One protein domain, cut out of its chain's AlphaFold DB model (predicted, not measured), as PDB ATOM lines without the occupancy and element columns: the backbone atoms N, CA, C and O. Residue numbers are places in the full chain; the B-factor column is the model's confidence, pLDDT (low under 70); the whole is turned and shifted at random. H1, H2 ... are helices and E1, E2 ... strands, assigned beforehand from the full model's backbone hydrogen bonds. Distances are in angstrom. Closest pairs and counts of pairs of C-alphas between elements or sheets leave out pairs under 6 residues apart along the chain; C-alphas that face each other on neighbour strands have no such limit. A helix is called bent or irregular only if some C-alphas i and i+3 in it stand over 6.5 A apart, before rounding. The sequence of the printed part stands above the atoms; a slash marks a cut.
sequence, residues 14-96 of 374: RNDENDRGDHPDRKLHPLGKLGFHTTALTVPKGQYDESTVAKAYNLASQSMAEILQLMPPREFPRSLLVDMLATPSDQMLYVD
ATOM      1  N   ARG A  14      -1.640  12.296 -47.937       71.81
ATOM      2  CA  ARG A  14      -1.152  12.702 -49.253       71.81
ATOM      3  C   ARG A  14      -0.603  11.481 -49.979       71.81
ATOM      4  O   ARG A  14      -0.157  10.521 -49.350       71.81
ATOM      5  N   ASN A  15      -0.704  11.522 -51.296       68.69
ATOM      6  CA  ASN A  15      -0.112  10.552 -52.194       68.69
ATOM      7  C   ASN A  15       0.701  11.365 -53.191       68.69
ATOM      8  O   ASN A  15       0.128  12.161 -53.934       68.69
ATOM      9  N   ASP A  16       2.018  11.208 -53.162       64.38
ATOM     10  CA  ASP A  16       2.912  12.027 -53.983       64.38
ATOM     11  C   ASP A  16       3.129  11.399 -55.375       64.38
ATOM     12  O   ASP A  16       4.099  11.731 -56.052       64.38
ATOM     13  N   GLU A  17       2.284  10.434 -55.772       64.75
ATOM     14  CA  GLU A  17       2.383   9.640 -57.011       64.75
ATOM     15  C   GLU A  17       3.743   8.937 -57.206       64.75
ATOM     16  O   GLU A  17       4.102   8.518 -58.305       64.75
ATOM     17  N   ASN A  18       4.495   8.767 -56.119       60.47
ATOM     18  CA  ASN A  18       5.731   8.000 -56.062       60.47
ATOM     19  C   ASN A  18       5.468   6.574 -55.540       60.47
ATOM     20  O   ASN A  18       4.379   6.241 -55.066       60.47
ATOM     21  N   ASP A  19       6.500   5.727 -55.555       61.97
ATOM     22  CA  ASP A  19       6.428   4.349 -55.045       61.97
ATOM     23  C   ASP A  19       6.166   4.258 -53.517       61.97
ATOM     24  O   ASP A  19       6.159   3.161 -52.953       61.97
ATOM     25  N   ARG A  20       5.943   5.384 -52.813       60.00
ATOM     26  CA  ARG A  20       5.693   5.430 -51.358       60.00
ATOM     27  C   ARG A  20       4.224   5.202 -50.986       60.00
ATOM     28  O   ARG A  20       3.952   4.779 -49.861       60.00
ATOM     29  N   GLY A  21       3.291   5.446 -51.909       66.75
ATOM     30  CA  GLY A  21       1.850   5.363 -51.652       66.75
ATOM     31  C   GLY A  21       1.334   6.419 -50.662       66.75
ATOM     32  O   GLY A  21       1.977   7.439 -50.412       66.75
ATOM     33  N   ASP A  22       0.148   6.178 -50.096       68.88
ATOM     34  CA  ASP A  22      -0.495   7.100 -49.154       68.88
ATOM     35  C   ASP A  22       0.292   7.213 -47.836       68.88
ATOM     36  O   ASP A  22       0.589   6.209 -47.182       68.88
ATOM     37  N   HIS A  23       0.544   8.440 -47.386       69.81
ATOM     38  CA  HIS A  23       1.169   8.713 -46.091       69.81
ATOM     39  C   HIS A  23       0.537   9.924 -45.392       69.81
ATOM     40  O   HIS A  23      -0.141  10.732 -46.034       69.81
ATOM     41  N   PRO A  24       0.689  10.044 -44.057       76.25
ATOM     42  CA  PRO A  24       0.066  11.126 -43.304       76.25
ATOM     43  C   PRO A  24       0.546  12.509 -43.758       76.25
ATOM     44  O   PRO A  24       1.747  12.760 -43.792       76.25
ATOM     45  N   ASP A  25      -0.395  13.417 -44.014       81.69
ATOM     46  CA  ASP A  25      -0.140  14.843 -44.237       81.69
ATOM     47  C   ASP A  25      -0.525  15.627 -42.977       81.69
ATOM     48  O   ASP A  25      -1.699  15.909 -42.709       81.69
ATOM     49  N   ARG A  26       0.477  15.910 -42.140       86.94
ATOM     50  CA  ARG A  26       0.312  16.612 -40.863       86.94
ATOM     51  C   ARG A  26       1.196  17.837 -40.851       86.94
ATOM     52  O   ARG A  26       2.388  17.722 -40.605       86.94
ATOM     53  N   LYS A  27       0.602  19.011 -41.034       89.62
ATOM     54  CA  LYS A  27       1.324  20.286 -40.998       89.62
ATOM     55  C   LYS A  27       1.000  21.059 -39.720       89.62
ATOM     56  O   LYS A  27      -0.162  21.186 -39.331       89.62
ATOM     57  N   LEU A  28       2.031  21.587 -39.069       93.12
ATOM     58  CA  LEU A  28       1.953  22.423 -37.878       93.12
ATOM     59  C   LEU A  28       2.688  23.738 -38.132       93.12
ATOM     60  O   LEU A  28       3.896  23.769 -38.352       93.12
ATOM     61  N   HIS A  29       1.964  24.846 -38.015       95.00
ATOM     62  CA  HIS A  29       2.591  26.160 -37.988       95.00
ATOM     63  C   HIS A  29       3.515  26.297 -36.760       95.00
ATOM     64  O   HIS A  29       3.082  25.905 -35.672       95.00
ATOM     65  N   PRO A  30       4.721  26.901 -36.847       95.69
ATOM     66  CA  PRO A  30       5.631  27.010 -35.701       95.69
ATOM     67  C   PRO A  30       5.034  27.682 -34.457       95.69
ATOM     68  O   PRO A  30       5.372  27.342 -33.326       95.69
ATOM     69  N   LEU A  31       4.138  28.653 -34.663       96.00
ATOM     70  CA  LEU A  31       3.408  29.342 -33.585       96.00
ATOM     71  C   LEU A  31       2.137  28.603 -33.136       96.00
ATOM     72  O   LEU A  31       1.507  28.989 -32.149       96.00
ATOM     73  N   GLY A  32       1.745  27.559 -33.865       94.75
ATOM     74  CA  GLY A  32       0.646  26.682 -33.507       94.75
ATOM     75  C   GLY A  32       0.966  25.855 -32.264       94.75
ATOM     76  O   GLY A  32       2.120  25.657 -31.885       94.75
ATOM     77  N   LYS A  33      -0.082  25.358 -31.609       95.12
ATOM     78  CA  LYS A  33       0.043  24.413 -30.499       95.12
ATOM     79  C   LYS A  33      -0.698  23.144 -30.853       95.12
ATOM     80  O   LYS A  33      -1.909  23.174 -31.059       95.12
ATOM     81  N   LEU A  34       0.033  22.042 -30.857       93.81
ATOM     82  CA  LEU A  34      -0.519  20.710 -31.002       93.81
ATOM     83  C   LEU A  34      -0.294  19.948 -29.704       93.81
ATOM     84  O   LEU A  34       0.834  19.851 -29.222       93.81
ATOM     85  N   GLY A  35      -1.385  19.453 -29.132       93.06
ATOM     86  CA  GLY A  35      -1.374  18.638 -27.931       93.06
ATOM     87  C   GLY A  35      -2.193  17.374 -28.137       93.06
ATOM     88  O   GLY A  35      -3.270  17.424 -28.732       93.06
ATOM     89  N   PHE A  36      -1.691  16.266 -27.616       91.44
ATOM     90  CA  PHE A  36      -2.411  15.008 -27.481       91.44
ATOM     91  C   PHE A  36      -2.788  14.817 -26.016       91.44
ATOM     92  O   PHE A  36      -2.105  15.309 -25.121       91.44
ATOM     93  N   HIS A  37      -3.887  14.129 -25.750       88.00
ATOM     94  CA  HIS A  37      -4.302  13.818 -24.389       88.00
ATOM     95  C   HIS A  37      -4.798  12.381 -24.345       88.00
ATOM     96  O   HIS A  37      -5.388  11.893 -25.312       88.00
ATOM     97  N   THR A  38      -4.594  11.712 -23.216       85.00
ATOM     98  CA  THR A  38      -5.259  10.434 -22.973       85.00
ATOM     99  C   THR A  38      -6.765  10.644 -22.803       85.00
ATOM    100  O   THR A  38      -7.242  11.756 -22.537       85.00
ATOM    101  N   THR A  39      -7.554   9.591 -22.984       78.38
ATOM    102  CA  THR A  39      -8.990   9.658 -22.724       78.38
ATOM    103  C   THR A  39      -9.231   9.867 -21.228       78.38
ATOM    104  O   THR A  39      -8.640   9.207 -20.378       78.38
ATOM    105  N   ALA A  40     -10.102  10.816 -20.894       81.06
ATOM    106  CA  ALA A  40     -10.478  11.102 -19.516       81.06
ATOM    107  C   ALA A  40     -11.925  10.661 -19.290       81.06
ATOM    108  O   ALA A  40     -12.832  11.090 -20.007       81.06
ATOM    109  N   LEU A  41     -12.154   9.834 -18.271       79.25
ATOM    110  CA  LEU A  41     -13.498   9.506 -17.810       79.25
ATOM    111  C   LEU A  41     -13.821  10.372 -16.592       79.25
ATOM    112  O   LEU A  41     -13.175  10.266 -15.553       79.25
ATOM    113  N   THR A  42     -14.835  11.231 -16.709       83.00
ATOM    114  CA  THR A  42     -15.337  11.973 -15.547       83.00
ATOM    115  C   THR A  42     -16.251  11.057 -14.746       83.00
ATOM    116  O   THR A  42     -17.378  10.779 -15.150       83.00
ATOM    117  N   VAL A  43     -15.748  10.576 -13.614       83.50
ATOM    118  CA  VAL A  43     -16.476   9.689 -12.707       83.50
ATOM    119  C   VAL A  43     -16.984  10.514 -11.516       83.50
ATOM    120  O   VAL A  43     -16.194  11.252 -10.919       83.50
ATOM    121  N   PRO A  44     -18.284  10.454 -11.166       86.69
ATOM    122  CA  PRO A  44     -18.798  11.106  -9.965       86.69
ATOM    123  C   PRO A  44     -18.011  10.703  -8.708       86.69
ATOM    124  O   PRO A  44     -17.414   9.634  -8.632       86.69
ATOM    125  N   LYS A  45     -18.010  11.545  -7.673       87.88
ATOM    126  CA  LYS A  45     -17.434  11.127  -6.388       87.88
ATOM    127  C   LYS A  45     -18.349  10.075  -5.756       87.88
ATOM    128  O   LYS A  45     -19.536  10.339  -5.579       87.88
ATOM    129  N   GLY A  46     -17.806   8.918  -5.390       90.50
ATOM    130  CA  GLY A  46     -18.573   7.839  -4.772       90.50
ATOM    131  C   GLY A  46     -17.729   6.605  -4.466       90.50
ATOM    132  O   GLY A  46     -16.569   6.522  -4.864       90.50
ATOM    133  N   GLN A  47     -18.323   5.660  -3.739       88.81
ATOM    134  CA  GLN A  47     -17.804   4.301  -3.591       88.81
ATOM    135  C   GLN A  47     -18.368   3.461  -4.740       88.81
ATOM    136  O   GLN A  47     -19.580   3.464  -4.960       88.81
ATOM    137  N   TYR A  48     -17.495   2.773  -5.470       91.94
ATOM    138  CA  TYR A  48     -17.861   1.893  -6.577       91.94
ATOM    139  C   TYR A  48     -17.651   0.445  -6.158       91.94
ATOM    140  O   TYR A  48     -16.691   0.140  -5.451       91.94
ATOM    141  N   ASP A  49     -18.552  -0.439  -6.572       94.06
ATOM    142  CA  ASP A  49     -18.400  -1.865  -6.321       94.06
ATOM    143  C   ASP A  49     -17.376  -2.493  -7.282       94.06
ATOM    144  O   ASP A  49     -17.019  -1.932  -8.324       94.06
ATOM    145  N   GLU A  50     -16.906  -3.688  -6.926       94.25
ATOM    146  CA  GLU A  50     -15.951  -4.456  -7.729       94.25
ATOM    147  C   GLU A  50     -16.459  -4.664  -9.164       94.25
ATOM    148  O   GLU A  50     -15.700  -4.517 -10.123       94.25
ATOM    149  N   SER A  51     -17.760  -4.935  -9.322       95.31
ATOM    150  CA  SER A  51     -18.372  -5.218 -10.621       95.31
ATOM    151  C   SER A  51     -18.305  -4.020 -11.578       95.31
ATOM    152  O   SER A  51     -17.962  -4.179 -12.754       95.31
ATOM    153  N   THR A  52     -18.557  -2.807 -11.076       93.06
ATOM    154  CA  THR A  52     -18.488  -1.573 -11.864       93.06
ATOM    155  C   THR A  52     -17.052  -1.255 -12.259       93.06
ATOM    156  O   THR A  52     -16.795  -0.922 -13.419       93.06
ATOM    157  N   VAL A  53     -16.108  -1.395 -11.323       91.31
ATOM    158  CA  VAL A  53     -14.683  -1.139 -11.581       91.31
ATOM    159  C   VAL A  53     -14.130  -2.132 -12.606       91.31
ATOM    160  O   VAL A  53     -13.503  -1.718 -13.583       91.31
ATOM    161  N   ALA A  54     -14.426  -3.426 -12.456       92.56
ATOM    162  CA  ALA A  54     -13.999  -4.462 -13.394       92.56
ATOM    163  C   ALA A  54     -14.573  -4.237 -14.803       92.56
ATOM    164  O   ALA A  54     -13.855  -4.352 -15.799       92.56
ATOM    165  N   LYS A  55     -15.852  -3.850 -14.904       92.69
ATOM    166  CA  LYS A  55     -16.484  -3.521 -16.189       92.69
ATOM    167  C   LYS A  55     -15.800  -2.337 -16.876       92.69
ATOM    168  O   LYS A  55     -15.552  -2.404 -18.078       92.69
ATOM    169  N   ALA A  56     -15.491  -1.275 -16.131       89.62
ATOM    170  CA  ALA A  56     -14.810  -0.102 -16.673       89.62
ATOM    171  C   ALA A  56     -13.404  -0.446 -17.193       89.62
ATOM    172  O   ALA A  56     -13.044  -0.045 -18.299       89.62
ATOM    173  N   TYR A  57     -12.640  -1.239 -16.437       89.31
ATOM    174  CA  TYR A  57     -11.294  -1.657 -16.833       89.31
ATOM    175  C   TYR A  57     -11.291  -2.564 -18.074       89.31
ATOM    176  O   TYR A  57     -10.490  -2.367 -18.992       89.31
ATOM    177  N   ASN A  58     -12.223  -3.523 -18.144       90.38
ATOM    178  CA  ASN A  58     -12.380  -4.393 -19.311       90.38
ATOM    179  C   ASN A  58     -12.749  -3.594 -20.566       90.38
ATOM    180  O   ASN A  58     -12.165  -3.819 -21.624       90.38
ATOM    181  N   LEU A  59     -13.665  -2.627 -20.441       90.69
ATOM    182  CA  LEU A  59     -14.038  -1.751 -21.552       90.69
ATOM    183  C   LEU A  59     -12.850  -0.904 -22.026       90.69
ATOM    184  O   LEU A  59     -12.596  -0.841 -23.223       90.69
ATOM    185  N   ALA A  60     -12.087  -0.305 -21.105       87.31
ATOM    186  CA  ALA A  60     -10.895   0.470 -21.451       87.31
ATOM    187  C   ALA A  60      -9.844  -0.384 -22.184       87.31
ATOM    188  O   ALA A  60      -9.280   0.047 -23.190       87.31
ATOM    189  N   SER A  61      -9.623  -1.616 -21.716       86.81
ATOM    190  CA  SER A  61      -8.697  -2.567 -22.343       86.81
ATOM    191  C   SER A  61      -9.154  -2.965 -23.749       86.81
ATOM    192  O   SER A  61      -8.344  -3.011 -24.673       86.81
ATOM    193  N   GLN A  62     -10.457  -3.200 -23.934       89.69
ATOM    194  CA  GLN A  62     -11.033  -3.503 -25.242       89.69
ATOM    195  C   GLN A  62     -10.905  -2.316 -26.204       89.69
ATOM    196  O   GLN A  62     -10.449  -2.497 -27.330       89.69
ATOM    197  N   SER A  63     -11.226  -1.098 -25.758       86.38
ATOM    198  CA  SER A  63     -11.070   0.108 -26.580       86.38
ATOM    199  C   SER A  63      -9.620   0.320 -27.017       86.38
ATOM    200  O   SER A  63      -9.377   0.724 -28.151       86.38
ATOM    201  N   MET A  64      -8.644   0.007 -26.157       84.50
ATOM    202  CA  MET A  64      -7.229   0.069 -26.528       84.50
ATOM    203  C   MET A  64      -6.878  -0.937 -27.629       84.50
ATOM    204  O   MET A  64      -6.181  -0.595 -28.581       84.50
ATOM    205  N   ALA A  65      -7.373  -2.171 -27.516       84.69
ATOM    206  CA  ALA A  65      -7.153  -3.202 -28.525       84.69
ATOM    207  C   ALA A  65      -7.780  -2.821 -29.877       84.69
ATOM    208  O   ALA A  65      -7.144  -3.004 -30.912       84.69
ATOM    209  N   GLU A  66      -8.987  -2.250 -29.874       85.62
ATOM    210  CA  GLU A  66      -9.665  -1.770 -31.084       85.62
ATOM    211  C   GLU A  66      -8.898  -0.619 -31.748       85.62
ATOM    212  O   GLU A  66      -8.689  -0.639 -32.959       85.62
ATOM    213  N   ILE A  67      -8.404   0.346 -30.963       82.50
ATOM    214  CA  ILE A  67      -7.547   1.428 -31.470       82.50
ATOM    215  C   ILE A  67      -6.300   0.843 -32.144       82.50
ATOM    216  O   ILE A  67      -6.019   1.173 -33.292       82.50
ATOM    217  N   LEU A  68      -5.600  -0.086 -31.484       82.19
ATOM    218  CA  LEU A  68      -4.401  -0.725 -32.037       82.19
ATOM    219  C   LEU A  68      -4.674  -1.520 -33.326       82.19
ATOM    220  O   LEU A  68      -3.801  -1.590 -34.185       82.19
ATOM    221  N   GLN A  69      -5.865  -2.103 -33.481       81.56
ATOM    222  CA  GLN A  69      -6.265  -2.802 -34.711       81.56
ATOM    223  C   GLN A  69      -6.570  -1.845 -35.867       81.56
ATOM    224  O   GLN A  69      -6.339  -2.188 -37.025       81.56
ATOM    225  N   LEU A  70      -7.092  -0.656 -35.561       79.31
ATOM    226  CA  LEU A  70      -7.457   0.364 -36.544       79.31
ATOM    227  C   LEU A  70      -6.289   1.261 -36.957       79.31
ATOM    228  O   LEU A  70      -6.483   2.125 -37.806       79.31
ATOM    229  N   MET A  71      -5.106   1.090 -36.365       75.94
ATOM    230  CA  MET A  71      -3.920   1.896 -36.643       75.94
ATOM    231  C   MET A  71      -2.967   1.145 -37.575       75.94
ATOM    232  O   MET A  71      -2.224   0.271 -37.120       75.94
ATOM    233  N   PRO A  72      -2.919   1.485 -38.875       70.69
ATOM    234  CA  PRO A  72      -1.890   0.971 -39.761       70.69
ATOM    235  C   PRO A  72      -0.502   1.335 -39.214       70.69
ATOM    236  O   PRO A  72      -0.312   2.481 -38.790       70.69
ATOM    237  N   PRO A  73       0.491   0.426 -39.273       62.81
ATOM    238  CA  PRO A  73       1.824   0.649 -38.702       62.81
ATOM    239  C   PRO A  73       2.539   1.928 -39.166       62.81
ATOM    240  O   PRO A  73       3.457   2.385 -38.495       62.81
ATOM    241  N   ARG A  74       2.137   2.501 -40.309       67.44
ATOM    242  CA  ARG A  74       2.739   3.702 -40.912       67.44
ATOM    243  C   ARG A  74       1.930   4.985 -40.714       67.44
ATOM    244  O   ARG A  74       2.429   6.065 -41.005       67.44
ATOM    245  N   GLU A  75       0.692   4.894 -40.231       75.12
ATOM    246  CA  GLU A  75      -0.171   6.072 -40.115       75.12
ATOM    247  C   GLU A  75      -0.025   6.760 -38.768       75.12
ATOM    248  O   GLU A  75      -0.030   7.987 -38.712       75.12
ATOM    249  N   PHE A  76       0.158   6.015 -37.680       80.62
ATOM    250  CA  PHE A  76       0.285   6.601 -36.352       80.62
ATOM    251  C   PHE A  76       1.519   6.054 -35.624       80.62
ATOM    252  O   PHE A  76       1.577   4.849 -35.372       80.62
ATOM    253  N   PRO A  77       2.480   6.922 -35.257       87.44
ATOM    254  CA  PRO A  77       3.680   6.510 -34.539       87.44
ATOM    255  C   PRO A  77       3.306   5.788 -33.244       87.44
ATOM    256  O   PRO A  77       2.556   6.311 -32.412       87.44
ATOM    257  N   ARG A  78       3.835   4.583 -33.046       87.56
ATOM    258  CA  ARG A  78       3.575   3.793 -31.841       87.56
ATOM    259  C   ARG A  78       4.054   4.539 -30.600       87.56
ATOM    260  O   ARG A  78       3.378   4.504 -29.573       87.56
ATOM    261  N   SER A  79       5.187   5.229 -30.688       91.38
ATOM    262  CA  SER A  79       5.721   6.013 -29.581       91.38
ATOM    263  C   SER A  79       4.797   7.146 -29.154       91.38
ATOM    264  O   SER A  79       4.647   7.378 -27.959       91.38
ATOM    265  N   LEU A  80       4.117   7.798 -30.103       91.31
ATOM    266  CA  LEU A  80       3.137   8.834 -29.795       91.31
ATOM    267  C   LEU A  80       1.978   8.257 -28.981       91.31
ATOM    268  O   LEU A  80       1.524   8.890 -28.033       91.31
ATOM    269  N   LEU A  81       1.513   7.049 -29.319       88.50
ATOM    270  CA  LEU A  81       0.435   6.394 -28.571       88.50
ATOM    271  C   LEU A  81       0.892   6.111 -27.143       88.50
ATOM    272  O   LEU A  81       0.180   6.432 -26.196       88.50
ATOM    273  N   VAL A  82       2.089   5.543 -26.991       90.94
ATOM    274  CA  VAL A  82       2.668   5.232 -25.680       90.94
ATOM    275  C   VAL A  82       2.797   6.498 -24.829       90.94
ATOM    276  O   VAL A  82       2.297   6.522 -23.706       90.94
ATOM    277  N   ASP A  83       3.386   7.562 -25.373       92.62
ATOM    278  CA  ASP A  83       3.599   8.818 -24.647       92.62
ATOM    279  C   ASP A  83       2.265   9.516 -24.325       92.62
ATOM    280  O   ASP A  83       2.089  10.074 -23.239       92.62
ATOM    281  N   MET A  84       1.286   9.451 -25.235       91.38
ATOM    282  CA  MET A  84      -0.058   9.988 -25.011       91.38
ATOM    283  C   MET A  84      -0.766   9.258 -23.867       91.38
ATOM    284  O   MET A  84      -1.381   9.911 -23.029       91.38
ATOM    285  N   LEU A  85      -0.675   7.926 -23.806       89.62
ATOM    286  CA  LEU A  85      -1.300   7.120 -22.751       89.62
ATOM    287  C   LEU A  85      -0.592   7.244 -21.402       89.62
ATOM    288  O   LEU A  85      -1.245   7.138 -20.366       89.62
ATOM    289  N   ALA A  86       0.721   7.482 -21.411       92.06
ATOM    290  CA  ALA A  86       1.502   7.759 -20.209       92.06
ATOM    291  C   ALA A  86       1.261   9.174 -19.654       92.06
ATOM    292  O   ALA A  86       1.544   9.435 -18.483       92.06
ATOM    293  N   THR A  87       0.738  10.090 -20.472       92.44
ATOM    294  CA  THR A  87       0.404  11.450 -20.042       92.44
ATOM    295  C   THR A  87      -0.843  11.428 -19.149       92.44
ATOM    296  O   THR A  87      -1.864  10.873 -19.559       92.44
ATOM    297  N   PRO A  88      -0.812  12.043 -17.946       90.69
ATOM    298  CA  PRO A  88      -1.979  12.123 -17.067       90.69
ATOM    299  C   PRO A  88      -3.218  12.704 -17.763       90.69
ATOM    300  O   PRO A  88      -3.113  13.599 -18.599       90.69
ATOM    301  N   SER A  89      -4.412  12.226 -17.396       89.12
ATOM    302  CA  SER A  89      -5.680  12.620 -18.040       89.12
ATOM    303  C   SER A  89      -6.058  14.093 -17.880       89.12
ATOM    304  O   SER A  89      -6.918  14.591 -18.603       89.12
ATOM    305  N   ASP A  90      -5.453  14.785 -16.919       89.31
ATOM    306  CA  ASP A  90      -5.596  16.219 -16.672       89.31
ATOM    307  C   ASP A  90      -4.490  17.060 -17.342       89.31
ATOM    308  O   ASP A  90      -4.453  18.280 -17.176       89.31
ATOM    309  N   GLN A  91      -3.607  16.431 -18.121       93.19
ATOM    310  CA  GLN A  91      -2.484  17.058 -18.811       93.19
ATOM    311  C   GLN A  91      -2.554  16.844 -20.331       93.19
ATOM    312  O   GLN A  91      -3.366  16.082 -20.853       93.19
ATOM    313  N   MET A  92      -1.694  17.560 -21.061       94.00
ATOM    314  CA  MET A  92      -1.530  17.426 -22.510       94.00
ATOM    315  C   MET A  92      -0.070  17.149 -22.860       94.00
ATOM    316  O   MET A  92       0.837  17.835 -22.388       94.00
ATOM    317  N   LEU A  93       0.137  16.193 -23.759       95.19
ATOM    318  CA  LEU A  93       1.403  15.934 -24.424       95.19
ATOM    319  C   LEU A  93       1.558  16.901 -25.593       95.19
ATOM    320  O   LEU A  93       0.933  16.723 -26.637       95.19
ATOM    321  N   TYR A  94       2.390  17.927 -25.434       96.38
ATOM    322  CA  TYR A  94       2.626  18.907 -26.492       96.38
ATOM    323  C   TYR A  94       3.734  18.490 -27.459       96.38
ATOM    324  O   TYR A  94       4.787  17.996 -27.042       96.38
ATOM    325  N   VAL A  95       3.517  18.783 -28.744       96.31
ATOM    326  CA  VAL A  95       4.542  18.781 -29.796       96.31
ATOM    327  C   VAL A  95       5.181  20.165 -29.828       96.31
ATOM    328  O   VAL A  95       4.636  21.106 -30.399       96.31
ATOM    329  N   ASP A  96       6.306  20.312 -29.139       96.62
ATOM    330  CA  ASP A  96       6.945  21.604 -28.862       96.62
ATOM    331  C   ASP A  96       8.413  21.684 -29.303       96.62
ATOM    332  O   ASP A  96       8.996  22.769 -29.299       96.62
TER     333      ASP A  96
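AT A GLANCE: This is residues 14 to 96 of the 374 residues of an uncharacterized protein of Shimia gijangensis (UniProt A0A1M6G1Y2). The model is a wide, flat, open loop: from a small two-stranded sheet of E2 and E3 the chain runs out along the long stretch of residues 37 to 49 and returns along the long helix H1, leaving a gap between that stretch and H1. The short helix H2 lies between H1 and the sheet, with its residues 80 to 86 near both strands, while residues 16 to 21 stick out at one end of the whole and residues 43 to 55 at the other. The printed part has 83 residues with two named helices and three named strands, in the order E1, E2, H1, H2, E3; E2 and E3 are antiparallel and E1 pairs with no named strand. The class is mixed, helices and strands, though under half of the residues, 39 of 83, are in named elements. The whole is only just loose, close to extended, with a radius of gyration of the C-alphas of 17.4 A and spans of 56 by 31 by 16 A.

IN THESE COORDINATES: The printed part begins at Arg 14, with its C-alpha at (-1.152, 12.702, -49.253). E1 is a strand of residues 22 to 24, and E2 is a strand of residues 34 to 36, 7.0 A from first to last C-alpha. After residues 37 to 49, which hold no named element, comes H1, a helix of residues 50 to 70. It is 30.4 A long from C-alpha 50 at (-15.951, -4.456, -7.729) to C-alpha 70 at (-7.457, 0.364, -36.544). H2 is a helix of residues 78 to 86, 12.5 A from first to last C-alpha. E3 is a strand of residues 93 to 95, and its last C-alpha, that of Val 95, is at (4.542, 18.781, -29.796).

HOW THE PARTS SIT: Before E1, residues 14 to 15 make a short antiparallel pairing with residues 22 to 23 of E1. E1 is apart from E2, H1, H2 and E3. E2 and E3 are antiparallel neighbours, with an angle of 150 degrees between their N-to-C directions. The C-alphas of Gly 35 and Tyr 94 face each other at 4.3 A. Across this pair N 36 and O 93 are within hydrogen-bond range at 2.8 A, and so are N 95 and O 34 at 2.9 A. The closest C-alphas of E2 and H2 are those of Phe 36 and Met 84, 6.1 A apart. The closest C-alphas of H2 and E3 are those of Met 84 and Leu 93, 6.2 A apart. H1 is apart from H2 and from E3. In H1 and H2 every O i to N i+4 pair is within hydrogen-bond range, and neither helix is bent.

THE WHOLE: The two C-alphas farthest apart are those of Asn 18 and Gln 47, 57.6 A, and each lies in a stretch that stands free: residues 16 to 21, and residues 43 to 55, of which 50 to 55 belong to H1. Without these stretches the body has 64 residues, spans 38 by 29 by 17 A and has a radius of gyration of 13.8 A. The link from E2 to H1 is long, with 13 residues; those from E1 to E2, from H1 to H2 and from H2 to E3 are short, with 9, 7 and 6 residues. The printed part runs from 14 to 96 and has no cut, and the C-alphas of Arg 14 and Asp 96 are 23.7 A apart. The mean pLDDT of the printed part is 85.3; residues 15 to 23 and 73 to 74 are under 70, where the model's confidence is low.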